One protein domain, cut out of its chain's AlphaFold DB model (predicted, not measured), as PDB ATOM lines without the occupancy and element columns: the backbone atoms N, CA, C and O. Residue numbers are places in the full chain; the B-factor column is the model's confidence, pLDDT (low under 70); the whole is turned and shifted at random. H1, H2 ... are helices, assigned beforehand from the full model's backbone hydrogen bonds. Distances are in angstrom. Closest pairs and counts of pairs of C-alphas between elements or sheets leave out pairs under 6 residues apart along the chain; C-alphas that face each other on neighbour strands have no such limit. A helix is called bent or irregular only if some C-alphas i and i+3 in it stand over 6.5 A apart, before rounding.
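Overview. This is residues 271 to 301 and 340 to 500 of the 580 residues of an uncharacterized protein of Rhabditophanes sp. KR3021 (UniProt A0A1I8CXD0). A long, narrow rod of helices: H3 lies lengthwise between H2 and H6, folding back from H2 as a hairpin, while H1 begins beside H2 and H3 at one end of this trio and runs on past it as an arm. Near that end the short H5 crosses H1 and meets H2 with its residues 438 to 439 alone, with the tiny H4 near H5; residues 295 to 301 of H1 stick out at one end of the rod and residues 488 to 494 at the other. The printed part has 192 residues, with six named helices in the order H1 to H6 and no named strand, and its class is all helix. It is only just loose, close to extended, with a radius of gyration of the C-alphas of 24.2 A and spans of 88 by 30 by 29 A.

Arrangement. H2, residues 342 to 385, and H3, residues 391 to 419, form a helical hairpin at a shallow tilt of 28 degrees, opposite ways. H2 touches H3 with residues 368 to 382 alone; the closest C-alphas, of Ser 375 and Leu 401, are 6.1 A apart. H3 touches H6, residues 453 to 492, at a shallow tilt of 23 degrees, opposite ways; the closest C-alphas, of Ser 403 and Ser 469, are 4.4 A apart. H2 and H6 are apart. H1, residues 271 to 301, touches H2 with residues 277 to 284 alone at a steep tilt of 51 degrees, the closest C-alphas, of Ser 277 and Ala 357, being 4.8 A apart. H1 also touches H3 with residues 275 to 282 alone, the closest C-alphas, of Ile 278 and Leu 418, being 6.5 A apart. H5, residues 438 to 450, touches H1 residues 272 to 283 at a steep tilt of 69 degrees, only just short of about perpendicular; the closest C-alphas, of Ala 280 and Ile 442, are 6.0 A apart. H5 touches H2 with residues 438 to 439 alone, the closest C-alphas, of Ala 438 and Gly 349, being 5.6 A apart. H5 and H6 only just touch, only at the corner, with 3 pairs of C-alphas within 8 A; the closest, of Leu 450 and Phe 456, are 5.6 A apart. H4, residues 429 to 432, is close to H5 but not clearly touching, at 6.7 A between the closest C-alphas, of Thr 431 and Val 441. The O i to N i+4 pairs within hydrogen-bond range are 25 of 27 in H1, 35 of 40 in H2, 23 of 25 in H3, 8 of 9 in H5 and 34 of 36 in H6; H4 is too short for such a pair.

Along the chain. H2 is 63.5 A long, H6 58.5 A, H1 44.5 A and H3 41.6 A. H2 is irregular, with C-alphas 345 and 348 8.3 A apart and a kink of 59 degrees near residue 349; H1 is only just irregular, with C-alphas 274 and 277 6.9 A apart. C-alpha 271 opens H1 at (-51.260, 28.069, -34.762), and C-alpha 492 ends H6 at (-27.300, 58.307, -6.558).

Size, cuts and confidence. The C-alphas farthest apart, of Asn 301 and Gly 494, are 90.3 A apart. Residues 302 to 339 are not printed, and C-alphas 301 and 340 are 19.2 A apart across the cut. Of the links printed whole, H3 to H4 is short and the others are tight. The mean pLDDT of the printed part is 76.6, with 55 residues under 70, among them residues 340 to 348 and 421 to 441.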
ATOM      1  N   LEU A 271     -50.342  29.105 -35.228       67.12
ATOM      2  CA  LEU A 271     -51.260  28.069 -34.762       67.12
ATOM      3  C   LEU A 271     -50.957  26.707 -35.406       67.12
ATOM      4  O   LEU A 271     -50.888  25.698 -34.707       67.12
ATOM      5  N   LEU A 272     -50.700  26.676 -36.719       68.94
ATOM      6  CA  LEU A 272     -50.364  25.439 -37.418       68.94
ATOM      7  C   LEU A 272     -49.004  24.891 -36.967       68.94
ATOM      8  O   LEU A 272     -48.881  23.698 -36.719       68.94
ATOM      9  N   LEU A 273     -47.998  25.758 -36.805       69.19
ATOM     10  CA  LEU A 273     -46.670  25.359 -36.321       69.19
ATOM     11  C   LEU A 273     -46.715  24.770 -34.902       69.19
ATOM     12  O   LEU A 273     -46.022  23.791 -34.637       69.19
ATOM     13  N   GLN A 274     -47.538  25.330 -34.010       74.06
ATOM     14  CA  GLN A 274     -47.714  24.820 -32.643       74.06
ATOM     15  C   GLN A 274     -48.383  23.437 -32.613       74.06
ATOM     16  O   GLN A 274     -47.974  22.582 -31.833       74.06
ATOM     17  N   HIS A 275     -49.377  23.193 -33.475       79.88
ATOM     18  CA  HIS A 275     -50.135  21.933 -33.490       79.88
ATOM     19  C   HIS A 275     -49.529  20.864 -34.417       79.88
ATOM     20  O   HIS A 275     -49.918  19.696 -34.358       79.88
ATOM     21  N   PHE A 276     -48.544  21.228 -35.246       80.12
ATOM     22  CA  PHE A 276     -47.895  20.325 -36.201       80.12
ATOM     23  C   PHE A 276     -47.264  19.103 -35.530       80.12
ATOM     24  O   PHE A 276     -47.425  17.984 -36.016       80.12
ATOM     25  N   SER A 277     -46.574  19.291 -34.403       81.06
ATOM     26  CA  SER A 277     -45.946  18.197 -33.651       81.06
ATOM     27  C   SER A 277     -46.982  17.206 -33.108       81.06
ATOM     28  O   SER A 277     -46.792  15.994 -33.210       81.06
ATOM     29  N   ILE A 278     -48.114  17.703 -32.605       82.62
ATOM     30  CA  ILE A 278     -49.214  16.882 -32.083       82.62
ATOM     31  C   ILE A 278     -49.867  16.080 -33.218       82.62
ATOM     32  O   ILE A 278     -50.064  14.868 -33.089       82.62
ATOM     33  N   ALA A 279     -50.133  16.723 -34.358       79.81
ATOM     34  CA  ALA A 279     -50.661  16.057 -35.545       79.81
ATOM     35  C   ALA A 279     -49.708  14.983 -36.082       79.81
ATOM     36  O   ALA A 279     -50.142  13.869 -36.383       79.81
ATOM     37  N   ALA A 280     -48.408  15.281 -36.139       80.75
ATOM     38  CA  ALA A 280     -47.390  14.329 -36.563       80.75
ATOM     39  C   ALA A 280     -47.377  13.072 -35.683       80.75
ATOM     40  O   ALA A 280     -47.362  11.962 -36.213       80.75
ATOM     41  N   ILE A 281     -47.448  13.225 -34.355       81.62
ATOM     42  CA  ILE A 281     -47.480  12.097 -33.411       81.62
ATOM     43  C   ILE A 281     -48.749  11.261 -33.585       81.62
ATOM     44  O   ILE A 281     -48.665  10.034 -33.608       81.62
ATOM     45  N   LYS A 282     -49.927  11.887 -33.724       80.00
ATOM     46  CA  LYS A 282     -51.182  11.139 -33.913       80.00
ATOM     47  C   LYS A 282     -51.194  10.350 -35.222       80.00
ATOM     48  O   LYS A 282     -51.570   9.179 -35.219       80.00
ATOM     49  N   ILE A 283     -50.765  10.968 -36.324       77.06
ATOM     50  CA  ILE A 283     -50.675  10.302 -37.633       77.06
ATOM     51  C   ILE A 283     -49.667   9.152 -37.561       77.06
ATOM     52  O   ILE A 283     -49.972   8.039 -37.979       77.06
ATOM     53  N   TYR A 284     -48.503   9.389 -36.956       79.94
ATOM     54  CA  TYR A 284     -47.491   8.359 -36.744       79.94
ATOM     55  C   TYR A 284     -48.022   7.164 -35.934       79.94
ATOM     56  O   TYR A 284     -47.889   6.023 -36.374       79.94
ATOM     57  N   LYS A 285     -48.690   7.405 -34.798       78.00
ATOM     58  CA  LYS A 285     -49.288   6.343 -33.969       78.00
ATOM     59  C   LYS A 285     -50.358   5.547 -34.721       78.00
ATOM     60  O   LYS A 285     -50.430   4.332 -34.559       78.00
ATOM     61  N   ARG A 286     -51.148   6.195 -35.584       74.19
ATOM     62  CA  ARG A 286     -52.119   5.505 -36.454       74.19
ATOM     63  C   ARG A 286     -51.457   4.621 -37.497       74.19
ATOM     64  O   ARG A 286     -51.885   3.486 -37.668       74.19
ATOM     65  N   ILE A 287     -50.406   5.109 -38.152       72.75
ATOM     66  CA  ILE A 287     -49.635   4.306 -39.111       72.75
ATOM     67  C   ILE A 287     -49.061   3.066 -38.408       72.75
ATOM     68  O   ILE A 287     -49.153   1.959 -38.935       72.75
ATOM     69  N   GLN A 288     -48.540   3.218 -37.185       74.62
ATOM     70  CA  GLN A 288     -48.058   2.084 -36.390       74.62
ATOM     71  C   GLN A 288     -49.167   1.098 -36.005       74.62
ATOM     72  O   GLN A 288     -48.960  -0.113 -36.095       74.62
ATOM     73  N   LEU A 289     -50.336   1.592 -35.585       75.00
ATOM     74  CA  LEU A 289     -51.488   0.750 -35.255       75.00
ATOM     75  C   LEU A 289     -51.952  -0.044 -36.483       75.00
ATOM     76  O   LEU A 289     -52.109  -1.261 -36.402       75.00
ATOM     77  N   HIS A 290     -52.073   0.617 -37.636       70.12
ATOM     78  CA  HIS A 290     -52.438  -0.029 -38.894       70.12
ATOM     79  C   HIS A 290     -51.419  -1.102 -39.300       70.12
ATOM     80  O   HIS A 290     -51.796  -2.203 -39.695       70.12
ATOM     81  N   GLN A 291     -50.121  -0.845 -39.108       70.81
ATOM     82  CA  GLN A 291     -49.078  -1.841 -39.349       70.81
ATOM     83  C   GLN A 291     -49.213  -3.062 -38.428       70.81
ATOM     84  O   GLN A 291     -49.040  -4.193 -38.885       70.81
ATOM     85  N   ARG A 292     -49.507  -2.855 -37.137       73.31
ATOM     86  CA  ARG A 292     -49.746  -3.960 -36.196       73.31
ATOM     87  C   ARG A 292     -50.960  -4.780 -36.627       73.31
ATOM     88  O   ARG A 292     -50.835  -5.997 -36.725       73.31
ATOM     89  N   CYS A 293     -52.067  -4.129 -36.985       72.06
ATOM     90  CA  CYS A 293     -53.262  -4.809 -37.487       72.06
ATOM     91  C   CYS A 293     -52.995  -5.573 -38.799       72.06
ATOM     92  O   CYS A 293     -53.349  -6.743 -38.888       72.06
ATOM     93  N   SER A 294     -52.276  -4.990 -39.767       67.81
ATOM     94  CA  SER A 294     -51.900  -5.663 -41.026       67.81
ATOM     95  C   SER A 294     -50.987  -6.878 -40.797       67.81
ATOM     96  O   SER A 294     -51.119  -7.905 -41.463       67.81
ATOM     97  N   ARG A 295     -50.062  -6.812 -39.825       69.44
ATOM     98  CA  ARG A 295     -49.235  -7.971 -39.439       69.44
ATOM     99  C   ARG A 295     -50.067  -9.075 -38.787       69.44
ATOM    100  O   ARG A 295     -49.809 -10.243 -39.065       69.44
ATOM    101  N   ILE A 296     -51.039  -8.720 -37.945       72.50
ATOM    102  CA  ILE A 296     -51.954  -9.676 -37.305       72.50
ATOM    103  C   ILE A 296     -52.853 -10.335 -38.359       72.50
ATOM    104  O   ILE A 296     -52.970 -11.555 -38.368       72.50
ATOM    105  N   GLU A 297     -53.403  -9.568 -39.301       66.25
ATOM    106  CA  GLU A 297     -54.221 -10.090 -40.403       66.25
ATOM    107  C   GLU A 297     -53.419 -11.032 -41.311       66.25
ATOM    108  O   GLU A 297     -53.868 -12.135 -41.609       66.25
ATOM    109  N   LYS A 298     -52.180 -10.668 -41.678       64.81
ATOM    110  CA  LYS A 298     -51.278 -11.571 -42.412       64.81
ATOM    111  C   LYS A 298     -50.982 -12.849 -41.630       64.81
ATOM    112  O   LYS A 298     -50.935 -13.915 -42.228       64.81
ATOM    113  N   LYS A 299     -50.798 -12.759 -40.311       64.81
ATOM    114  CA  LYS A 299     -50.541 -13.921 -39.450       64.81
ATOM    115  C   LYS A 299     -51.767 -14.836 -39.337       64.81
ATOM    116  O   LYS A 299     -51.600 -16.050 -39.357       64.81
ATOM    117  N   ASN A 300     -52.971 -14.268 -39.282       60.97
ATOM    118  CA  ASN A 300     -54.225 -15.024 -39.252       60.97
ATOM    119  C   ASN A 300     -54.533 -15.673 -40.615       60.97
ATOM    120  O   ASN A 300     -54.869 -16.848 -40.659       60.97
ATOM    121  N   ASN A 301     -54.296 -14.968 -41.727       55.72
ATOM    122  CA  ASN A 301     -54.471 -15.512 -43.082       55.72
ATOM    123  C   ASN A 301     -53.457 -16.619 -43.434       55.72
ATOM    124  O   ASN A 301     -53.722 -17.425 -44.319       55.72
ATOM    125  N   TYR A 340     -54.462   3.545 -46.258       53.47
ATOM    126  CA  TYR A 340     -53.216   3.515 -45.480       53.47
ATOM    127  C   TYR A 340     -52.121   2.650 -46.118       53.47
ATOM    128  O   TYR A 340     -50.946   2.861 -45.817       53.47
ATOM    129  N   ASP A 341     -52.480   1.762 -47.050       50.72
ATOM    130  CA  ASP A 341     -51.526   0.929 -47.791       50.72
ATOM    131  C   ASP A 341     -50.572   1.763 -48.674       50.72
ATOM    132  O   ASP A 341     -49.377   1.479 -48.715       50.72
ATOM    133  N   ASP A 342     -51.042   2.854 -49.292       49.31
ATOM    134  CA  ASP A 342     -50.212   3.756 -50.122       49.31
ATOM    135  C   ASP A 342     -49.314   4.702 -49.287       49.31
ATOM    136  O   ASP A 342     -48.278   5.180 -49.752       49.31
ATOM    137  N   LEU A 343     -49.658   4.960 -48.016       54.25
ATOM    138  CA  LEU A 343     -48.825   5.743 -47.081       54.25
ATOM    139  C   LEU A 343     -47.571   4.974 -46.620       54.25
ATOM    140  O   LEU A 343     -46.643   5.576 -46.067       54.25
ATOM    141  N   MET A 344     -47.523   3.662 -46.866       53.88
ATOM    142  CA  MET A 344     -46.420   2.783 -46.471       53.88
ATOM    143  C   MET A 344     -45.143   3.005 -47.296       53.88
ATOM    144  O   MET A 344     -44.053   2.752 -46.783       53.88
ATOM    145  N   GLU A 345     -45.228   3.534 -48.525       55.75
ATOM    146  CA  GLU A 345     -44.042   3.786 -49.364       55.75
ATOM    147  C   GLU A 345     -43.154   4.930 -48.832       55.75
ATOM    148  O   GLU A 345     -41.945   4.927 -49.060       55.75
ATOM    149  N   ASN A 346     -43.711   5.883 -48.069       57.97
ATOM    150  CA  ASN A 346     -42.989   7.054 -47.538       57.97
ATOM    151  C   ASN A 346     -42.841   7.035 -45.998       57.97
ATOM    152  O   ASN A 346     -42.661   8.071 -45.348       57.97
ATOM    153  N   MET A 347     -42.913   5.840 -45.400       63.31
ATOM    154  CA  MET A 347     -42.959   5.604 -43.949       63.31
ATOM    155  C   MET A 347     -41.780   6.221 -43.182       63.31
ATOM    156  O   MET A 347     -41.962   6.755 -42.084       63.31
ATOM    157  N   GLY A 348     -40.579   6.205 -43.772       65.81
ATOM    158  CA  GLY A 348     -39.380   6.769 -43.149       65.81
ATOM    159  C   GLY A 348     -39.529   8.257 -42.814       65.81
ATOM    160  O   GLY A 348     -39.091   8.697 -41.752       65.81
ATOM    161  N   GLY A 349     -40.225   9.024 -43.662       71.69
ATOM    162  CA  GLY A 349     -40.483  10.445 -43.419       71.69
ATOM    163  C   GLY A 349     -41.402  10.684 -42.219       71.69
ATOM    164  O   GLY A 349     -41.108  11.527 -41.372       71.69
ATOM    165  N   PHE A 350     -42.485   9.913 -42.101       74.75
ATOM    166  CA  PHE A 350     -43.429  10.036 -40.984       74.75
ATOM    167  C   PHE A 350     -42.821   9.585 -39.651       74.75
ATOM    168  O   PHE A 350     -43.071  10.216 -38.627       74.75
ATOM    169  N   GLN A 351     -41.984   8.543 -39.658       78.31
ATOM    170  CA  GLN A 351     -41.311   8.051 -38.453       78.31
ATOM    171  C   GLN A 351     -40.284   9.054 -37.911       78.31
ATOM    172  O   GLN A 351     -40.223   9.292 -36.702       78.31
ATOM    173  N   VAL A 352     -39.494   9.676 -38.792       77.94
ATOM    174  CA  VAL A 352     -38.506  10.686 -38.381       77.94
ATOM    175  C   VAL A 352     -39.205  11.918 -37.806       77.94
ATOM    176  O   VAL A 352     -38.848  12.366 -36.721       77.94
ATOM    177  N   ILE A 353     -40.241  12.431 -38.479       79.81
ATOM    178  CA  ILE A 353     -40.982  13.609 -38.002       79.81
ATOM    179  C   ILE A 353     -41.724  13.297 -36.692       79.81
ATOM    180  O   ILE A 353     -41.669  14.092 -35.756       79.81
ATOM    181  N   GLY A 354     -42.383  12.137 -36.599       80.81
ATOM    182  CA  GLY A 354     -43.123  11.718 -35.405       80.81
ATOM    183  C   GLY A 354     -42.231  11.549 -34.172       80.81
ATOM    184  O   GLY A 354     -42.557  12.073 -33.111       80.81
ATOM    185  N   SER A 355     -41.076  10.888 -34.313       80.19
ATOM    186  CA  SER A 355     -40.130  10.687 -33.200       80.19
ATOM    187  C   SER A 355     -39.470  11.988 -32.730       80.19
ATOM    188  O   SER A 355     -39.317  12.206 -31.528       80.19
ATOM    189  N   GLN A 356     -39.129  12.896 -33.653       83.56
ATOM    190  CA  GLN A 356     -38.630  14.230 -33.298       83.56
ATOM    191  C   GLN A 356     -39.695  15.061 -32.577       83.56
ATOM    192  O   GLN A 356     -39.389  15.736 -31.592       83.56
ATOM    193  N   ALA A 357     -40.945  14.997 -33.041       85.06
ATOM    194  CA  ALA A 357     -42.060  15.684 -32.402       85.06
ATOM    195  C   ALA A 357     -42.309  15.168 -30.977       85.06
ATOM    196  O   ALA A 357     -42.535  15.965 -30.069       85.06
ATOM    197  N   GLU A 358     -42.221  13.854 -30.764       84.06
ATOM    198  CA  GLU A 358     -42.401  13.227 -29.453       84.06
ATOM    199  C   GLU A 358     -41.325  13.668 -28.451       84.06
ATOM    200  O   GLU A 358     -41.651  14.082 -27.336       84.06
ATOM    201  N   LEU A 359     -40.055  13.698 -28.870       86.19
ATOM    202  CA  LEU A 359     -38.970  14.251 -28.056       86.19
ATOM    203  C   LEU A 359     -39.224  15.722 -27.702       86.19
ATOM    204  O   LEU A 359     -39.034  16.117 -26.551       86.19
ATOM    205  N   GLY A 360     -39.693  16.520 -28.666       84.31
ATOM    206  CA  GLY A 360     -40.071  17.915 -28.438       84.31
ATOM    207  C   GLY A 360     -41.147  18.065 -27.359       84.31
ATOM    208  O   GLY A 360     -40.980  18.862 -26.439       84.31
ATOM    209  N   ILE A 361     -42.211  17.253 -27.409       85.94
ATOM    210  CA  ILE A 361     -43.273  17.279 -26.391       85.94
ATOM    211  C   ILE A 361     -42.741  16.897 -25.006       85.94
ATOM    212  O   ILE A 361     -43.119  17.533 -24.023       85.94
ATOM    213  N   TYR A 362     -41.850  15.908 -24.897       86.62
ATOM    214  CA  TYR A 362     -41.264  15.544 -23.603       86.62
ATOM    215  C   TYR A 362     -40.412  16.663 -23.000       86.62
ATOM    216  O   TYR A 362     -40.484  16.903 -21.793       86.62
ATOM    217  N   VAL A 363     -39.639  17.372 -23.828       88.62
ATOM    218  CA  VAL A 363     -38.861  18.538 -23.384       88.62
ATOM    219  C   VAL A 363     -39.793  19.646 -22.885       88.62
ATOM    220  O   VAL A 363     -39.583  20.167 -21.789       88.62
ATOM    221  N   GLU A 364     -40.852  19.959 -23.634       87.00
ATOM    222  CA  GLU A 364     -41.846  20.967 -23.243       87.00
ATOM    223  C   GLU A 364     -42.586  20.587 -21.953       87.00
ATOM    224  O   GLU A 364     -42.766  21.420 -21.064       87.00
ATOM    225  N   LEU A 365     -42.958  19.314 -21.790       88.00
ATOM    226  CA  LEU A 365     -43.582  18.823 -20.562       88.00
ATOM    227  C   LEU A 365     -42.634  18.945 -19.358       88.00
ATOM    228  O   LEU A 365     -43.057  19.357 -18.278       88.00
ATOM    229  N   GLY A 366     -41.346  18.639 -19.544       89.94
ATOM    230  CA  GLY A 366     -40.319  18.833 -18.521       89.94
ATOM    231  C   GLY A 366     -40.186  20.299 -18.101       89.94
ATOM    232  O   GLY A 366     -40.189  20.606 -16.906       89.94
ATOM    233  N   LEU A 367     -40.148  21.218 -19.071       89.31
ATOM    234  CA  LEU A 367     -40.121  22.661 -18.813       89.31
ATOM    235  C   LEU A 367     -41.385  23.136 -18.086       89.31
ATOM    236  O   LEU A 367     -41.286  23.908 -17.128       89.31
ATOM    237  N   LEU A 368     -42.562  22.642 -18.477       90.88
ATOM    238  CA  LEU A 368     -43.830  22.964 -17.827       90.88
ATOM    239  C   LEU A 368     -43.831  22.542 -16.352       90.88
ATOM    240  O   LEU A 368     -44.210  23.333 -15.486       90.88
ATOM    241  N   ILE A 369     -43.343  21.336 -16.044       92.25
ATOM    242  CA  ILE A 369     -43.193  20.855 -14.662       92.25
ATOM    243  C   ILE A 369     -42.258  21.781 -13.874       92.25
ATOM    244  O   ILE A 369     -42.591  22.183 -12.758       92.25
ATOM    245  N   CYS A 370     -41.124  22.187 -14.455       93.00
ATOM    246  CA  CYS A 370     -40.221  23.147 -13.821       93.00
ATOM    247  C   CYS A 370     -40.908  24.491 -13.526       93.00
ATOM    248  O   CYS A 370     -40.715  25.052 -12.446       93.00
ATOM    249  N   VAL A 371     -41.725  25.018 -14.445       91.50
ATOM    250  CA  VAL A 371     -42.482  26.267 -14.235       91.50
ATOM    251  C   VAL A 371     -43.505  26.113 -13.109       91.50
ATOM    252  O   VAL A 371     -43.615  27.002 -12.260       91.50
ATOM    253  N   VAL A 372     -44.220  24.987 -13.053       93.62
ATOM    254  CA  VAL A 372     -45.196  24.698 -11.991       93.62
ATOM    255  C   VAL A 372     -44.509  24.629 -10.628       93.62
ATOM    256  O   VAL A 372     -44.927  25.320  -9.699       93.62
ATOM    257  N   VAL A 373     -43.412  23.875 -10.510       94.12
ATOM    258  CA  VAL A 373     -42.645  23.753  -9.259       94.12
ATOM    259  C   VAL A 373     -42.116  25.115  -8.801       94.12
ATOM    260  O   VAL A 373     -42.292  25.480  -7.636       94.12
ATOM    261  N   ASN A 374     -41.542  25.907  -9.713       91.44
ATOM    262  CA  ASN A 374     -41.078  27.260  -9.399       91.44
ATOM    263  C   ASN A 374     -42.223  28.175  -8.947       91.44
ATOM    264  O   ASN A 374     -42.053  28.959  -8.016       91.44
ATOM    265  N   SER A 375     -43.400  28.060  -9.564       92.06
ATOM    266  CA  SER A 375     -44.572  28.863  -9.202       92.06
ATOM    267  C   SER A 375     -45.118  28.487  -7.823       92.06
ATOM    268  O   SER A 375     -45.484  29.373  -7.049       92.06
ATOM    269  N   ILE A 376     -45.113  27.197  -7.469       93.06
ATOM    270  CA  ILE A 376     -45.480  26.719  -6.129       93.06
ATOM    271  C   ILE A 376     -44.490  27.253  -5.090       93.06
ATOM    272  O   ILE A 376     -44.906  27.849  -4.097       93.06
ATOM    273  N   PHE A 377     -43.187  27.104  -5.337       92.62
ATOM    274  CA  PHE A 377     -42.150  27.592  -4.427       92.62
ATOM    275  C   PHE A 377     -42.233  29.110  -4.226       92.62
ATOM    276  O   PHE A 377     -42.227  29.591  -3.092       92.62
ATOM    277  N   LEU A 378     -42.398  29.867  -5.314       90.19
ATOM    278  CA  LEU A 378     -42.559  31.318  -5.271       90.19
ATOM    279  C   LEU A 378     -43.828  31.736  -4.512       90.19
ATOM    280  O   LEU A 378     -43.789  32.701  -3.754       90.19
ATOM    281  N   SER A 379     -44.927  30.993  -4.661       91.62
ATOM    282  CA  SER A 379     -46.169  31.235  -3.915       91.62
ATOM    283  C   SER A 379     -45.992  30.996  -2.411       91.62
ATOM    284  O   SER A 379     -46.447  31.809  -1.604       91.62
ATOM    285  N   ILE A 380     -45.287  29.925  -2.022       92.38
ATOM    286  CA  ILE A 380     -44.964  29.626  -0.615       92.38
ATOM    287  C   ILE A 380     -44.081  30.730  -0.022       92.38
ATOM    288  O   ILE A 380     -44.382  31.249   1.055       92.38
ATOM    289  N   LEU A 381     -43.023  31.132  -0.733       87.94
ATOM    290  CA  LEU A 381     -42.136  32.211  -0.299       87.94
ATOM    291  C   LEU A 381     -42.880  33.538  -0.150       87.94
ATOM    292  O   LEU A 381     -42.690  34.237   0.848       87.94
ATOM    293  N   LEU A 382     -43.740  33.882  -1.113       88.69
ATOM    294  CA  LEU A 382     -44.553  35.093  -1.055       88.69
ATOM    295  C   LEU A 382     -45.449  35.080   0.185       88.69
ATOM    296  O   LEU A 382     -45.481  36.062   0.921       88.69
ATOM    297  N   PHE A 383     -46.127  33.963   0.453       90.00
ATOM    298  CA  PHE A 383     -47.002  33.830   1.613       90.00
ATOM    299  C   PHE A 383     -46.252  34.008   2.941       90.00
ATOM    300  O   PHE A 383     -46.746  34.687   3.842       90.00
ATOM    301  N   GLN A 384     -45.040  33.456   3.051       90.50
ATOM    302  CA  GLN A 384     -44.207  33.576   4.252       90.50
ATOM    303  C   GLN A 384     -43.621  34.982   4.449       90.50
ATOM    304  O   GLN A 384     -43.441  35.417   5.583       90.50
ATOM    305  N   THR A 385     -43.318  35.702   3.365       87.25
ATOM    306  CA  THR A 385     -42.561  36.969   3.414       87.25
ATOM    307  C   THR A 385     -43.397  38.220   3.133       87.25
ATOM    308  O   THR A 385     -42.878  39.336   3.218       87.25
ATOM    309  N   GLN A 386     -44.700  38.077   2.857       84.06
ATOM    310  CA  GLN A 386     -45.593  39.183   2.477       84.06
ATOM    311  C   GLN A 386     -45.613  40.359   3.466       84.06
ATOM    312  O   GLN A 386     -45.753  41.503   3.043       84.06
ATOM    313  N   SER A 387     -45.441  40.111   4.770       84.50
ATOM    314  CA  SER A 387     -45.421  41.158   5.805       84.50
ATOM    315  C   SER A 387     -44.183  42.058   5.734       84.50
ATOM    316  O   SER A 387     -44.217  43.183   6.232       84.50
ATOM    317  N   HIS A 388     -43.099  41.581   5.117       82.06
ATOM    318  CA  HIS A 388     -41.806  42.264   5.037       82.06
ATOM    319  C   HIS A 388     -41.522  42.862   3.650       82.06
ATOM    320  O   HIS A 388     -40.566  43.622   3.490       82.06
ATOM    321  N   LEU A 389     -42.339  42.539   2.645       80.25
ATOM    322  CA  LEU A 389     -42.149  42.972   1.263       80.25
ATOM    323  C   LEU A 389     -42.850  44.301   0.958       80.25
ATOM    324  O   LEU A 389     -43.912  44.631   1.488       80.25
ATOM    325  N   SER A 390     -42.267  45.071   0.035       81.00
ATOM    326  CA  SER A 390     -42.918  46.273  -0.485       81.00
ATOM    327  C   SER A 390     -44.126  45.902  -1.355       81.00
ATOM    328  O   SER A 390     -44.107  44.898  -2.068       81.00
ATOM    329  N   THR A 391     -45.156  46.753  -1.375       80.38
ATOM    330  CA  THR A 391     -46.346  46.552  -2.224       80.38
ATOM    331  C   THR A 391     -45.985  46.395  -3.708       80.38
ATOM    332  O   THR A 391     -46.600  45.594  -4.401       80.38
ATOM    333  N   ALA A 392     -44.959  47.104  -4.194       77.12
ATOM    334  CA  ALA A 392     -44.495  46.983  -5.577       77.12
ATOM    335  C   ALA A 392     -43.873  45.605  -5.865       77.12
ATOM    336  O   ALA A 392     -44.127  45.021  -6.914       77.12
ATOM    337  N   THR A 393     -43.105  45.059  -4.916       80.56
ATOM    338  CA  THR A 393     -42.500  43.724  -5.040       80.56
ATOM    339  C   THR A 393     -43.563  42.628  -5.029       80.56
ATOM    340  O   THR A 393     -43.490  41.704  -5.831       80.56
ATOM    341  N   ILE A 394     -44.588  42.761  -4.180       83.56
ATOM    342  CA  ILE A 394     -45.719  41.821  -4.127       83.56
ATOM    343  C   ILE A 394     -46.477  41.807  -5.463       83.56
ATOM    344  O   ILE A 394     -46.738  40.734  -5.999       83.56
ATOM    345  N   LEU A 395     -46.782  42.976  -6.039       82.88
ATOM    346  CA  LEU A 395     -47.465  43.073  -7.339       82.88
ATOM    347  C   LEU A 395     -46.630  42.511  -8.494       82.88
ATOM    348  O   LEU A 395     -47.181  41.932  -9.426       82.88
ATOM    349  N   PHE A 396     -45.306  42.652  -8.430       82.94
ATOM    350  CA  PHE A 396     -44.405  42.058  -9.412       82.94
ATOM    351  C   PHE A 396     -44.387  40.526  -9.323       82.94
ATOM    352  O   PHE A 396     -44.544  39.852 -10.339       82.94
ATOM    353  N   ILE A 397     -44.262  39.973  -8.111       86.19
ATOM    354  CA  ILE A 397     -44.336  38.521  -7.899       86.19
ATOM    355  C   ILE A 397     -45.707  37.997  -8.347       86.19
ATOM    356  O   ILE A 397     -45.778  36.976  -9.026       86.19
ATOM    357  N   PHE A 398     -46.786  38.725  -8.050       86.62
ATOM    358  CA  PHE A 398     -48.126  38.392  -8.525       86.62
ATOM    359  C   PHE A 398     -48.225  38.402 -10.058       86.62
ATOM    360  O   PHE A 398     -48.822  37.497 -10.624       86.62
ATOM    361  N   ASN A 399     -47.609  39.374 -10.740       87.69
ATOM    362  CA  ASN A 399     -47.572  39.418 -12.205       87.69
ATOM    363  C   ASN A 399     -46.885  38.165 -12.789       87.69
ATOM    364  O   ASN A 399     -47.433  37.534 -13.693       87.69
ATOM    365  N   ILE A 400     -45.743  37.752 -12.226       87.19
ATOM    366  CA  ILE A 400     -45.066  36.510 -12.634       87.19
ATOM    367  C   ILE A 400     -45.968  35.298 -12.394       87.19
ATOM    368  O   ILE A 400     -46.153  34.490 -13.299       87.19
ATOM    369  N   LEU A 401     -46.550  35.170 -11.198       90.50
ATOM    370  CA  LEU A 401     -47.412  34.036 -10.852       90.50
ATOM    371  C   LEU A 401     -48.650  33.961 -11.751       90.50
ATOM    372  O   LEU A 401     -48.999  32.882 -12.220       90.50
ATOM    373  N   PHE A 402     -49.284  35.099 -12.032       90.75
ATOM    374  CA  PHE A 402     -50.440  35.171 -12.918       90.75
ATOM    375  C   PHE A 402     -50.064  34.836 -14.367       90.75
ATOM    376  O   PHE A 402     -50.754  34.052 -15.013       90.75
ATOM    377  N   SER A 403     -48.927  35.337 -14.856       92.12
ATOM    378  CA  SER A 403     -48.413  34.987 -16.187       92.12
ATOM    379  C   SER A 403     -48.092  33.491 -16.294       92.12
ATOM    380  O   SER A 403     -48.492  32.853 -17.264       92.12
ATOM    381  N   ASN A 404     -47.454  32.900 -15.278       92.06
ATOM    382  CA  ASN A 404     -47.177  31.462 -15.230       92.06
ATOM    383  C   ASN A 404     -48.463  30.629 -15.163       92.06
ATOM    384  O   ASN A 404     -48.545  29.581 -15.799       92.06
ATOM    385  N   PHE A 405     -49.482  31.090 -14.435       93.00
ATOM    386  CA  PHE A 405     -50.789  30.438 -14.406       93.00
ATOM    387  C   PHE A 405     -51.438  30.410 -15.799       93.00
ATOM    388  O   PHE A 405     -51.874  29.350 -16.244       93.00
ATOM    389  N   LEU A 406     -51.447  31.540 -16.517       92.12
ATOM    390  CA  LEU A 406     -51.967  31.613 -17.890       92.12
ATOM    391  C   LEU A 406     -51.160  30.736 -18.859       92.12
ATOM    392  O   LEU A 406     -51.740  30.082 -19.724       92.12
ATOM    393  N   PHE A 407     -49.836  30.680 -18.685       91.94
ATOM    394  CA  PHE A 407     -48.958  29.800 -19.453       91.94
ATOM    395  C   PHE A 407     -49.329  28.325 -19.249       91.94
ATOM    396  O   PHE A 407     -49.553  27.606 -20.219       91.94
ATOM    397  N   VAL A 408     -49.476  27.882 -17.995       93.00
ATOM    398  CA  VAL A 408     -49.880  26.503 -17.677       93.00
ATOM    399  C   VAL A 408     -51.270  26.196 -18.237       93.00
ATOM    400  O   VAL A 408     -51.452  25.160 -18.872       93.00
ATOM    401  N   ALA A 409     -52.230  27.114 -18.085       91.94
ATOM    402  CA  ALA A 409     -53.575  26.960 -18.635       91.94
ATOM    403  C   ALA A 409     -53.565  26.798 -20.166       91.94
ATOM    404  O   ALA A 409     -54.254  25.924 -20.688       91.94
ATOM    405  N   SER A 410     -52.741  27.573 -20.884       91.75
ATOM    406  CA  SER A 410     -52.549  27.416 -22.333       91.75
ATOM    407  C   SER A 410     -52.068  26.008 -22.694       91.75
ATOM    408  O   SER A 410     -52.616  25.382 -23.597       91.75
ATOM    409  N   PHE A 411     -51.056  25.486 -21.994       89.06
ATOM    410  CA  PHE A 411     -50.520  24.150 -22.274       89.06
ATOM    411  C   PHE A 411     -51.498  23.026 -21.921       89.06
ATOM    412  O   PHE A 411     -51.529  22.016 -22.620       89.06
ATOM    413  N   CYS A 412     -52.345  23.198 -20.903       88.69
ATOM    414  CA  CYS A 412     -53.431  22.254 -20.632       88.69
ATOM    415  C   CYS A 412     -54.419  22.169 -21.804       88.69
ATOM    416  O   CYS A 412     -54.838  21.071 -22.166       88.69
ATOM    417  N   VAL A 413     -54.763  23.304 -22.426       86.69
ATOM    418  CA  VAL A 413     -55.628  23.320 -23.619       86.69
ATOM    419  C   VAL A 413     -54.910  22.705 -24.825       86.69
ATOM    420  O   VAL A 413     -55.510  21.895 -25.526       86.69
ATOM    421  N   LEU A 414     -53.624  23.014 -25.028       85.12
ATOM    422  CA  LEU A 414     -52.807  22.456 -26.115       85.12
ATOM    423  C   LEU A 414     -52.672  20.927 -26.015       85.12
ATOM    424  O   LEU A 414     -52.877  20.213 -26.992       85.12
ATOM    425  N   PHE A 415     -52.357  20.398 -24.831       84.62
ATOM    426  CA  PHE A 415     -52.180  18.957 -24.625       84.62
ATOM    427  C   PHE A 415     -53.491  18.184 -24.476       84.62
ATOM    428  O   PHE A 415     -53.475  16.957 -24.586       84.62
ATOM    429  N   SER A 416     -54.632  18.859 -24.293       83.44
ATOM    430  CA  SER A 416     -55.950  18.209 -24.344       83.44
ATOM    431  C   SER A 416     -56.151  17.451 -25.659       83.44
ATOM    432  O   SER A 416     -56.737  16.369 -25.656       83.44
ATOM    433  N   ASP A 417     -55.604  17.964 -26.763       76.38
ATOM    434  CA  ASP A 417     -55.633  17.294 -28.061       76.38
ATOM    435  C   ASP A 417     -54.875  15.975 -28.070       76.38
ATOM    436  O   ASP A 417     -55.318  15.035 -28.720       76.38
ATOM    437  N   LEU A 418     -53.758  15.877 -27.347       75.38
ATOM    438  CA  LEU A 418     -52.947  14.661 -27.291       75.38
ATOM    439  C   LEU A 418     -53.694  13.512 -26.594       75.38
ATOM    440  O   LEU A 418     -53.455  12.348 -26.911       75.38
ATOM    441  N   VAL A 419     -54.589  13.849 -25.660       74.06
ATOM    442  CA  VAL A 419     -55.410  12.894 -24.898       74.06
ATOM    443  C   VAL A 419     -56.687  12.515 -25.656       74.06
ATOM    444  O   VAL A 419     -57.199  11.414 -25.471       74.06
ATOM    445  N   SER A 420     -57.191  13.391 -26.531       70.38
ATOM    446  CA  SER A 420     -58.359  13.086 -27.362       70.38
ATOM    447  C   SER A 420     -58.051  11.975 -28.372       70.38
ATOM    448  O   SER A 420     -57.109  12.070 -29.169       70.38
ATOM    449  N   THR A 421     -58.886  10.937 -28.367       61.69
ATOM    450  CA  THR A 421     -58.826   9.798 -29.295       61.69
ATOM    451  C   THR A 421     -59.367  10.129 -30.688       61.69
ATOM    452  O   THR A 421     -59.231   9.316 -31.607       61.69
ATOM    453  N   GLU A 422     -59.948  11.317 -30.879       61.91
ATOM    454  CA  GLU A 422     -60.555  11.692 -32.153       61.91
ATOM    455  C   GLU A 422     -59.509  11.876 -33.276       61.91
ATOM    456  O   GLU A 422     -58.412  12.410 -33.042       61.91
ATOM    457  N   PRO A 423     -59.818  11.412 -34.509       58.91
ATOM    458  CA  PRO A 423     -58.985  11.640 -35.685       58.91
ATOM    459  C   PRO A 423     -58.775  13.123 -35.985       58.91
ATOM    460  O   PRO A 423     -59.730  13.893 -36.031       58.91
ATOM    461  N   TYR A 424     -57.553  13.485 -36.382       62.78
ATOM    462  CA  TYR A 424     -57.361  14.665 -37.221       62.78
ATOM    463  C   TYR A 424     -57.885  14.348 -38.629       62.78
ATOM    464  O   TYR A 424     -57.159  13.725 -39.389       62.78
ATOM    465  N   GLY A 425     -59.125  14.737 -38.952       55.94
ATOM    466  CA  GLY A 425     -59.707  14.703 -40.307       55.94
ATOM    467  C   GLY A 425     -59.710  13.345 -41.041       55.94
ATOM    468  O   GLY A 425     -59.135  12.354 -40.602       55.94
ATOM    469  N   SER A 426     -60.378  13.283 -42.196       53.56
ATOM    470  CA  SER A 426     -60.257  12.157 -43.135       53.56
ATOM    471  C   SER A 426     -59.188  12.489 -44.177       53.56
ATOM    472  O   SER A 426     -59.307  13.506 -44.867       53.56
ATOM    473  N   ILE A 427     -58.168  11.643 -44.326       54.25
ATOM    474  CA  ILE A 427     -57.205  11.758 -45.429       54.25
ATOM    475  C   ILE A 427     -57.991  11.507 -46.736       54.25
ATOM    476  O   ILE A 427     -58.814  10.598 -46.798       54.25
ATOM    477  N   THR A 428     -57.823  12.343 -47.765       50.31
ATOM    478  CA  THR A 428     -58.576  12.202 -49.031       50.31
ATOM    479  C   THR A 428     -57.687  11.689 -50.161       50.31
ATOM    480  O   THR A 428     -56.488  11.956 -50.173       50.31
ATOM    481  N   GLU A 429     -58.267  11.018 -51.164       42.44
ATOM    482  CA  GLU A 429     -57.539  10.513 -52.349       42.44
ATOM    483  C   GLU A 429     -56.730  11.612 -53.083       42.44
ATOM    484  O   GLU A 429     -55.678  11.342 -53.658       42.44
ATOM    485  N   ASN A 430     -57.157  12.883 -53.022       41.97
ATOM    486  CA  ASN A 430     -56.441  14.018 -53.633       41.97
ATOM    487  C   ASN A 430     -55.128  14.380 -52.907       41.97
ATOM    488  O   ASN A 430     -54.223  14.997 -53.484       41.97
ATOM    489  N   THR A 431     -55.007  14.003 -51.636       46.94
ATOM    490  CA  THR A 431     -53.801  14.176 -50.819       46.94
ATOM    491  C   THR A 431     -52.726  13.139 -51.188       46.94
ATOM    492  O   THR A 431     -51.557  13.335 -50.870       46.94
ATOM    493  N   MET A 432     -53.101  12.085 -51.929       47.12
ATOM    494  CA  MET A 432     -52.279  10.903 -52.224       47.12
ATOM    495  C   MET A 432     -51.671  10.878 -53.632       47.12
ATOM    496  O   MET A 432     -51.128   9.861 -54.052       47.12
ATOM    497  N   SER A 433     -51.721  11.984 -54.389       44.34
ATOM    498  CA  SER A 433     -51.001  12.055 -55.667       44.34
ATOM    499  C   SER A 433     -49.511  11.759 -55.437       44.34
ATOM    500  O   SER A 433     -48.858  12.488 -54.682       44.34
ATOM    501  N   GLN A 434     -48.995  10.706 -56.079       45.53
ATOM    502  CA  GLN A 434     -47.605  10.243 -55.983       45.53
ATOM    503  C   GLN A 434     -46.626  11.435 -56.079       45.53
ATOM    504  O   GLN A 434     -46.691  12.188 -57.048       45.53
ATOM    505  N   ASN A 435     -45.756  11.595 -55.063       51.78
ATOM    506  CA  ASN A 435     -44.752  12.663 -54.802       51.78
ATOM    507  C   ASN A 435     -45.028  13.718 -53.707       51.78
ATOM    508  O   ASN A 435     -44.257  14.674 -53.588       51.78
ATOM    509  N   LYS A 436     -46.040  13.582 -52.844       59.06
ATOM    510  CA  LYS A 436     -46.200  14.511 -51.699       59.06
ATOM    511  C   LYS A 436     -45.333  14.103 -50.491       59.06
ATOM    512  O   LYS A 436     -45.252  12.929 -50.137       59.06
ATOM    513  N   SER A 437     -44.660  15.074 -49.858       66.75
ATOM    514  CA  SER A 437     -43.806  14.843 -48.679       66.75
ATOM    515  C   SER A 437     -44.631  14.598 -47.410       66.75
ATOM    516  O   SER A 437     -45.734  15.126 -47.269       66.75
ATOM    517  N   ALA A 438     -44.085  13.847 -46.445       67.62
ATOM    518  CA  ALA A 438     -44.761  13.554 -45.172       67.62
ATOM    519  C   ALA A 438     -45.214  14.827 -44.428       67.62
ATOM    520  O   ALA A 438     -46.328  14.889 -43.913       67.62
ATOM    521  N   SER A 439     -44.396  15.886 -44.445       68.75
ATOM    522  CA  SER A 439     -44.733  17.182 -43.843       68.75
ATOM    523  C   SER A 439     -45.956  17.840 -44.484       68.75
ATOM    524  O   SER A 439     -46.759  18.447 -43.782       68.75
ATOM    525  N   TYR A 440     -46.108  17.710 -45.804       66.00
ATOM    526  CA  TYR A 440     -47.251  18.261 -46.530       66.00
ATOM    527  C   TYR A 440     -48.545  17.524 -46.158       66.00
ATOM    528  O   TYR A 440     -49.559  18.160 -45.883       66.00
ATOM    529  N   VAL A 441     -48.496  16.191 -46.067       66.81
ATOM    530  CA  VAL A 441     -49.657  15.376 -45.671       66.81
ATOM    531  C   VAL A 441     -50.087  15.688 -44.234       66.81
ATOM    532  O   VAL A 441     -51.273  15.872 -43.976       66.81
ATOM    533  N   ILE A 442     -49.136  15.812 -43.300       71.19
ATOM    534  CA  ILE A 442     -49.428  16.191 -41.906       71.19
ATOM    535  C   ILE A 442     -50.077  17.580 -41.845       71.19
ATOM    536  O   ILE A 442     -51.051  17.771 -41.119       71.19
ATOM    537  N   ALA A 443     -49.565  18.537 -42.621       68.94
ATOM    538  CA  ALA A 443     -50.086  19.896 -42.671       68.94
ATOM    539  C   ALA A 443     -51.527  19.972 -43.193       68.94
ATOM    540  O   ALA A 443     -52.351  20.661 -42.596       68.94
ATOM    541  N   GLU A 444     -51.833  19.263 -44.282       66.44
ATOM    542  CA  GLU A 444     -53.170  19.253 -44.887       66.44
ATOM    543  C   GLU A 444     -54.201  18.638 -43.928       66.44
ATOM    544  O   GLU A 444     -55.269  19.207 -43.688       66.44
ATOM    545  N   THR A 445     -53.839  17.520 -43.296       68.62
ATOM    546  CA  THR A 445     -54.676  16.843 -42.303       68.62
ATOM    547  C   THR A 445     -54.911  17.725 -41.073       68.62
ATOM    548  O   THR A 445     -56.053  17.881 -40.636       68.62
ATOM    549  N   LEU A 446     -53.864  18.374 -40.553       72.38
ATOM    550  CA  LEU A 446     -53.975  19.306 -39.430       72.38
ATOM    551  C   LEU A 446     -54.874  20.498 -39.769       72.38
ATOM    552  O   LEU A 446     -55.721  20.872 -38.964       72.38
ATOM    553  N   GLN A 447     -54.726  21.077 -40.960       67.94
ATOM    554  CA  GLN A 447     -55.523  22.221 -41.390       67.94
ATOM    555  C   GLN A 447     -57.025  21.910 -41.355       67.94
ATOM    556  O   GLN A 447     -57.810  22.738 -40.905       67.94
ATOM    557  N   SER A 448     -57.434  20.709 -41.767       65.06
ATOM    558  CA  SER A 448     -58.851  20.325 -41.732       65.06
ATOM    559  C   SER A 448     -59.454  20.324 -40.319       65.06
ATOM    560  O   SER A 448     -60.619  20.672 -40.151       65.06
ATOM    561  N   HIS A 449     -58.654  19.989 -39.306       70.12
ATOM    562  CA  HIS A 449     -59.078  19.979 -37.908       70.12
ATOM    563  C   HIS A 449     -58.978  21.359 -37.261       70.12
ATOM    564  O   HIS A 449     -59.875  21.765 -36.531       70.12
ATOM    565  N   LEU A 450     -57.907  22.100 -37.551       68.00
ATOM    566  CA  LEU A 450     -57.620  23.394 -36.929       68.00
ATOM    567  C   LEU A 450     -58.737  24.424 -37.170       68.00
ATOM    568  O   LEU A 450     -58.972  25.288 -36.331       68.00
ATOM    569  N   PHE A 451     -59.412  24.328 -38.320       64.94
ATOM    570  CA  PHE A 451     -60.505  25.219 -38.725       64.94
ATOM    571  C   PHE A 451     -61.900  24.612 -38.512       64.94
ATOM    572  O   PHE A 451     -62.887  25.188 -38.963       64.94
ATOM    573  N   ALA A 452     -62.017  23.471 -37.823       64.75
ATOM    574  CA  ALA A 452     -63.325  22.967 -37.419       64.75
ATOM    575  C   ALA A 452     -63.953  23.934 -36.388       64.75
ATOM    576  O   ALA A 452     -63.248  24.368 -35.477       64.75
ATOM    577  N   PRO A 453     -65.258  24.269 -36.468       60.06
ATOM    578  CA  PRO A 453     -65.844  25.356 -35.674       60.06
ATOM    579  C   PRO A 453     -65.639  25.245 -34.154       60.06
ATOM    580  O   PRO A 453     -65.424  26.253 -33.482       60.06
ATOM    581  N   GLN A 454     -65.692  24.026 -33.604       68.56
ATOM    582  CA  GLN A 454     -65.520  23.786 -32.166       68.56
ATOM    583  C   GLN A 454     -64.040  23.757 -31.745       68.56
ATOM    584  O   GLN A 454     -63.690  24.291 -30.692       68.56
ATOM    585  N   GLU A 455     -63.163  23.220 -32.594       73.62
ATOM    586  CA  GLU A 455     -61.720  23.134 -32.333       73.62
ATOM    587  C   GLU A 455     -61.022  24.483 -32.527       73.62
ATOM    588  O   GLU A 455     -60.147  24.861 -31.749       73.62
ATOM    589  N   PHE A 456     -61.464  25.283 -33.498       73.44
ATOM    590  CA  PHE A 456     -60.891  26.597 -33.757       73.44
ATOM    591  C   PHE A 456     -61.011  27.524 -32.539       73.44
ATOM    592  O   PHE A 456     -60.036  28.170 -32.152       73.44
ATOM    593  N   LEU A 457     -62.175  27.549 -31.880       75.62
ATOM    594  CA  LEU A 457     -62.377  28.344 -30.665       75.62
ATOM    595  C   LEU A 457     -61.429  27.906 -29.541       75.62
ATOM    596  O   LEU A 457     -60.849  28.744 -28.848       75.62
ATOM    597  N   LYS A 458     -61.244  26.596 -29.375       82.75
ATOM    598  CA  LYS A 458     -60.325  26.024 -28.390       82.75
ATOM    599  C   LYS A 458     -58.879  26.448 -28.661       82.75
ATOM    600  O   LYS A 458     -58.209  26.936 -27.747       82.75
ATOM    601  N   HIS A 459     -58.419  26.346 -29.907       80.56
ATOM    602  CA  HIS A 459     -57.078  26.781 -30.311       80.56
ATOM    603  C   HIS A 459     -56.883  28.299 -30.158       80.56
ATOM    604  O   HIS A 459     -55.829  28.761 -29.721       80.56
ATOM    605  N   MET A 460     -57.920  29.088 -30.431       79.88
ATOM    606  CA  MET A 460     -57.921  30.536 -30.224       79.88
ATOM    607  C   MET A 460     -57.789  30.930 -28.752       79.88
ATOM    608  O   MET A 460     -57.024  31.839 -28.416       79.88
ATOM    609  N   ILE A 461     -58.501  30.239 -27.857       84.94
ATOM    610  CA  ILE A 461     -58.364  30.432 -26.408       84.94
ATOM    611  C   ILE A 461     -56.937  30.088 -25.973       84.94
ATOM    612  O   ILE A 461     -56.320  30.866 -25.244       84.94
ATOM    613  N   GLN A 462     -56.390  28.970 -26.454       89.00
ATOM    614  CA  GLN A 462     -55.017  28.553 -26.169       89.00
ATOM    615  C   GLN A 462     -53.994  29.623 -26.582       89.00
ATOM    616  O   GLN A 462     -53.187  30.043 -25.754       89.00
ATOM    617  N   GLU A 463     -54.048  30.118 -27.820       84.44
ATOM    618  CA  GLU A 463     -53.106  31.137 -28.300       84.44
ATOM    619  C   GLU A 463     -53.281  32.478 -27.567       84.44
ATOM    620  O   GLU A 463     -52.297  33.147 -27.243       84.44
ATOM    621  N   THR A 464     -54.517  32.842 -27.211       86.88
ATOM    622  CA  THR A 464     -54.803  34.039 -26.402       86.88
ATOM    623  C   THR A 464     -54.152  33.938 -25.018       86.88
ATOM    624  O   THR A 464     -53.473  34.868 -24.579       86.88
ATOM    625  N   LEU A 465     -54.306  32.798 -24.333       90.50
ATOM    626  CA  LEU A 465     -53.692  32.542 -23.025       90.50
ATOM    627  C   LEU A 465     -52.162  32.549 -23.111       90.50
ATOM    628  O   LEU A 465     -51.493  33.158 -22.272       90.50
ATOM    629  N   PHE A 466     -51.607  31.928 -24.155       88.94
ATOM    630  CA  PHE A 466     -50.170  31.910 -24.396       88.94
ATOM    631  C   PHE A 466     -49.618  33.322 -24.613       88.94
ATOM    632  O   PHE A 466     -48.663  33.735 -23.954       88.94
ATOM    633  N   SER A 467     -50.255  34.101 -25.483       88.44
ATOM    634  CA  SER A 467     -49.845  35.466 -25.804       88.44
ATOM    635  C   SER A 467     -49.974  36.410 -24.605       88.44
ATOM    636  O   SER A 467     -49.078  37.223 -24.358       88.44
ATOM    637  N   LEU A 468     -51.031  36.269 -23.795       90.06
ATOM    638  CA  LEU A 468     -51.176  36.999 -22.532       90.06
ATOM    639  C   LEU A 468     -50.068  36.640 -21.537       90.06
ATOM    640  O   LEU A 468     -49.532  37.536 -20.889       90.06
ATOM    641  N   SER A 469     -49.678  35.364 -21.449       91.25
ATOM    642  CA  SER A 469     -48.587  34.937 -20.565       91.25
ATOM    643  C   SER A 469     -47.233  35.540 -20.971       91.25
ATOM    644  O   SER A 469     -46.510  36.070 -20.125       91.25
ATOM    645  N   GLN A 470     -46.913  35.538 -22.272       89.50
ATOM    646  CA  GLN A 470     -45.650  36.062 -22.800       89.50
ATOM    647  C   GLN A 470     -45.563  37.580 -22.648       89.50
ATOM    648  O   GLN A 470     -44.585  38.103 -22.110       89.50
ATOM    649  N   ASN A 471     -46.604  38.290 -23.090       89.12
ATOM    650  CA  ASN A 471     -46.641  39.748 -23.034       89.12
ATOM    651  C   ASN A 471     -46.765  40.256 -21.593       89.12
ATOM    652  O   ASN A 471     -46.130  41.251 -21.247       89.12
ATOM    653  N   GLY A 472     -47.521  39.557 -20.740       87.38
ATOM    654  CA  GLY A 472     -47.633  39.853 -19.312       87.38
ATOM    655  C   GLY A 472     -46.293  39.730 -18.588       87.38
ATOM    656  O   GLY A 472     -45.873  40.668 -17.908       87.38
ATOM    657  N   SER A 473     -45.564  38.632 -18.824       88.19
ATOM    658  CA  SER A 473     -44.235  38.402 -18.244       88.19
ATOM    659  C   SER A 473     -43.196  39.418 -18.743       88.19
ATOM    660  O   SER A 473     -42.477  40.018 -17.939       88.19
ATOM    661  N   LEU A 474     -43.165  39.709 -20.052       87.75
ATOM    662  CA  LEU A 474     -42.274  40.719 -20.640       87.75
ATOM    663  C   LEU A 474     -42.539  42.123 -20.077       87.75
ATOM    664  O   LEU A 474     -41.603  42.845 -19.718       87.75
ATOM    665  N   LEU A 475     -43.814  42.509 -19.968       83.19
ATOM    666  CA  LEU A 475     -44.213  43.777 -19.359       83.19
ATOM    667  C   LEU A 475     -43.895  43.809 -17.861       83.19
ATOM    668  O   LEU A 475     -43.485  44.843 -17.338       83.19
ATOM    669  N   GLY A 476     -44.025  42.684 -17.159       80.25
ATOM    670  CA  GLY A 476     -43.576  42.548 -15.776       80.25
ATOM    671  C   GLY A 476     -42.082  42.836 -15.631       80.25
ATOM    672  O   GLY A 476     -41.690  43.686 -14.829       80.25
ATOM    673  N   LEU A 477     -41.244  42.178 -16.437       83.38
ATOM    674  CA  LEU A 477     -39.785  42.325 -16.411       83.38
ATOM    675  C   LEU A 477     -39.320  43.733 -16.799       83.38
ATOM    676  O   LEU A 477     -38.423  44.282 -16.160       83.38
ATOM    677  N   THR A 478     -39.942  44.347 -17.805       84.56
ATOM    678  CA  THR A 478     -39.632  45.734 -18.189       84.56
ATOM    679  C   THR A 478     -40.011  46.723 -17.089       84.56
ATOM    680  O   THR A 478     -39.209  47.603 -16.776       84.56
ATOM    681  N   HIS A 479     -41.158  46.552 -16.421       81.12
ATOM    682  CA  HIS A 479     -41.498  47.371 -15.254       81.12
ATOM    683  C   HIS A 479     -40.508  47.186 -14.099       81.12
ATOM    684  O   HIS A 479     -40.140  48.175 -13.464       81.12
ATOM    685  N   LEU A 480     -40.035  45.959 -13.841       79.06
ATOM    686  CA  LEU A 480     -38.991  45.718 -12.841       79.06
ATOM    687  C   LEU A 480     -37.696  46.444 -13.211       79.06
ATOM    688  O   LEU A 480     -37.127  47.133 -12.368       79.06
ATOM    689  N   LEU A 481     -37.253  46.326 -14.464       82.88
ATOM    690  CA  LEU A 481     -36.039  46.977 -14.948       82.88
ATOM    691  C   LEU A 481     -36.124  48.499 -14.786       82.88
ATOM    692  O   LEU A 481     -35.208  49.111 -14.240       82.88
ATOM    693  N   VAL A 482     -37.239  49.105 -15.200       82.88
ATOM    694  CA  VAL A 482     -37.477  50.547 -15.038       82.88
ATOM    695  C   VAL A 482     -37.473  50.931 -13.561       82.88
ATOM    696  O   VAL A 482     -36.842  51.919 -13.190       82.88
ATOM    697  N   LEU A 483     -38.123  50.148 -12.699       76.94
ATOM    698  CA  LEU A 483     -38.171  50.425 -11.266       76.94
ATOM    699  C   LEU A 483     -36.775  50.348 -10.633       76.94
ATOM    700  O   LEU A 483     -36.401  51.254  -9.892       76.94
ATOM    701  N   VAL A 484     -35.978  49.332 -10.969       79.25
ATOM    702  CA  VAL A 484     -34.587  49.193 -10.512       79.25
ATOM    703  C   VAL A 484     -33.729  50.363 -11.004       79.25
ATOM    704  O   VAL A 484     -33.023  50.972 -10.202       79.25
ATOM    705  N   LEU A 485     -33.833  50.748 -12.279       82.56
ATOM    706  CA  LEU A 485     -33.105  51.893 -12.840       82.56
ATOM    707  C   LEU A 485     -33.477  53.212 -12.152       82.56
ATOM    708  O   LEU A 485     -32.600  54.007 -11.811       82.56
ATOM    709  N   VAL A 486     -34.769  53.438 -11.901       79.81
ATOM    710  CA  VAL A 486     -35.257  54.628 -11.190       79.81
ATOM    711  C   VAL A 486     -34.745  54.647  -9.751       79.81
ATOM    712  O   VAL A 486     -34.310  55.701  -9.279       79.81
ATOM    713  N   VAL A 487     -34.748  53.498  -9.066       77.12
ATOM    714  CA  VAL A 487     -34.210  53.360  -7.705       77.12
ATOM    715  C   VAL A 487     -32.712  53.656  -7.671       77.12
ATOM    716  O   VAL A 487     -32.290  54.454  -6.837       77.12
ATOM    717  N   ILE A 488     -31.921  53.101  -8.594       79.44
ATOM    718  CA  ILE A 488     -30.475  53.360  -8.687       79.44
ATOM    719  C   ILE A 488     -30.210  54.849  -8.938       79.44
ATOM    720  O   ILE A 488     -29.455  55.474  -8.194       79.44
ATOM    721  N   ASN A 489     -30.873  55.452  -9.929       81.62
ATOM    722  CA  ASN A 489     -30.667  56.857 -10.289       81.62
ATOM    723  C   ASN A 489     -31.022  57.818  -9.135       81.62
ATOM    724  O   ASN A 489     -30.296  58.763  -8.828       81.62
ATOM    725  N   LYS A 490     -32.129  57.563  -8.429       75.88
ATOM    726  CA  LYS A 490     -32.539  58.379  -7.272       75.88
ATOM    727  C   LYS A 490     -31.684  58.144  -6.032       75.88
ATOM    728  O   LYS A 490     -31.445  59.107  -5.302       75.88
ATOM    729  N   SER A 491     -31.216  56.914  -5.820       72.12
ATOM    730  CA  SER A 491     -30.250  56.583  -4.769       72.12
ATOM    731  C   SER A 491     -28.958  57.384  -4.957       72.12
ATOM    732  O   SER A 491     -28.503  58.043  -4.027       72.12
ATOM    733  N   MET A 492     -28.456  57.470  -6.195       73.94
ATOM    734  CA  MET A 492     -27.300  58.307  -6.558       73.94
ATOM    735  C   MET A 492     -27.559  59.814  -6.363       73.94
ATOM    736  O   MET A 492     -26.635  60.572  -6.091       73.94
ATOM    737  N   SER A 493     -28.817  60.259  -6.442       78.19
ATOM    738  CA  SER A 493     -29.229  61.640  -6.143       78.19
ATOM    739  C   SER A 493     -29.445  61.916  -4.640       78.19
ATOM    740  O   SER A 493     -29.828  63.037  -4.291       78.19
ATOM    741  N   GLY A 494     -29.270  60.927  -3.753       70.25
ATOM    742  CA  GLY A 494     -29.444  61.076  -2.301       70.25
ATOM    743  C   GLY A 494     -30.887  61.329  -1.840       70.25
ATOM    744  O   GLY A 494     -31.107  61.784  -0.719       70.25
ATOM    745  N   LYS A 495     -31.893  61.073  -2.692       68.38
ATOM    746  CA  LYS A 495     -33.314  61.324  -2.388       68.38
ATOM    747  C   LYS A 495     -34.079  60.009  -2.246       68.38
ATOM    748  O   LYS A 495     -34.131  59.221  -3.187       68.38
ATOM    749  N   ALA A 496     -34.751  59.813  -1.112       59.34
ATOM    750  CA  ALA A 496     -35.639  58.669  -0.912       59.34
ATOM    751  C   ALA A 496     -36.845  58.725  -1.871       59.34
ATOM    752  O   ALA A 496     -37.520  59.752  -1.985       59.34
ATOM    753  N   ILE A 497     -37.139  57.612  -2.549       64.31
ATOM    754  CA  ILE A 497     -38.367  57.454  -3.336       64.31
ATOM    755  C   ILE A 497     -39.483  56.973  -2.408       64.31
ATOM    756  O   ILE A 497     -39.399  55.889  -1.834       64.31
ATOM    757  N   ARG A 498     -40.574  57.738  -2.319       64.75
ATOM    758  CA  ARG A 498     -41.866  57.236  -1.837       64.75
ATOM    759  C   ARG A 498     -42.769  57.003  -3.045       64.75
ATOM    760  O   ARG A 498     -43.380  57.938  -3.550       64.75
ATOM    761  N   LEU A 499     -42.824  55.763  -3.530       65.75
ATOM    762  CA  LEU A 499     -43.811  55.353  -4.528       65.75
ATOM    763  C   LEU A 499     -45.179  55.237  -3.844       65.75
ATOM    764  O   LEU A 499     -45.329  54.523  -2.853       65.75
ATOM    765  N   SER A 500     -46.172  55.965  -4.356       78.00
ATOM    766  CA  SER A 500     -47.548  55.873  -3.862       78.00
ATOM    767  C   SER A 500     -48.125  54.497  -4.194       78.00
ATOM    768  O   SER A 500     -48.161  54.108  -5.363       78.00
TER     769      SER A 500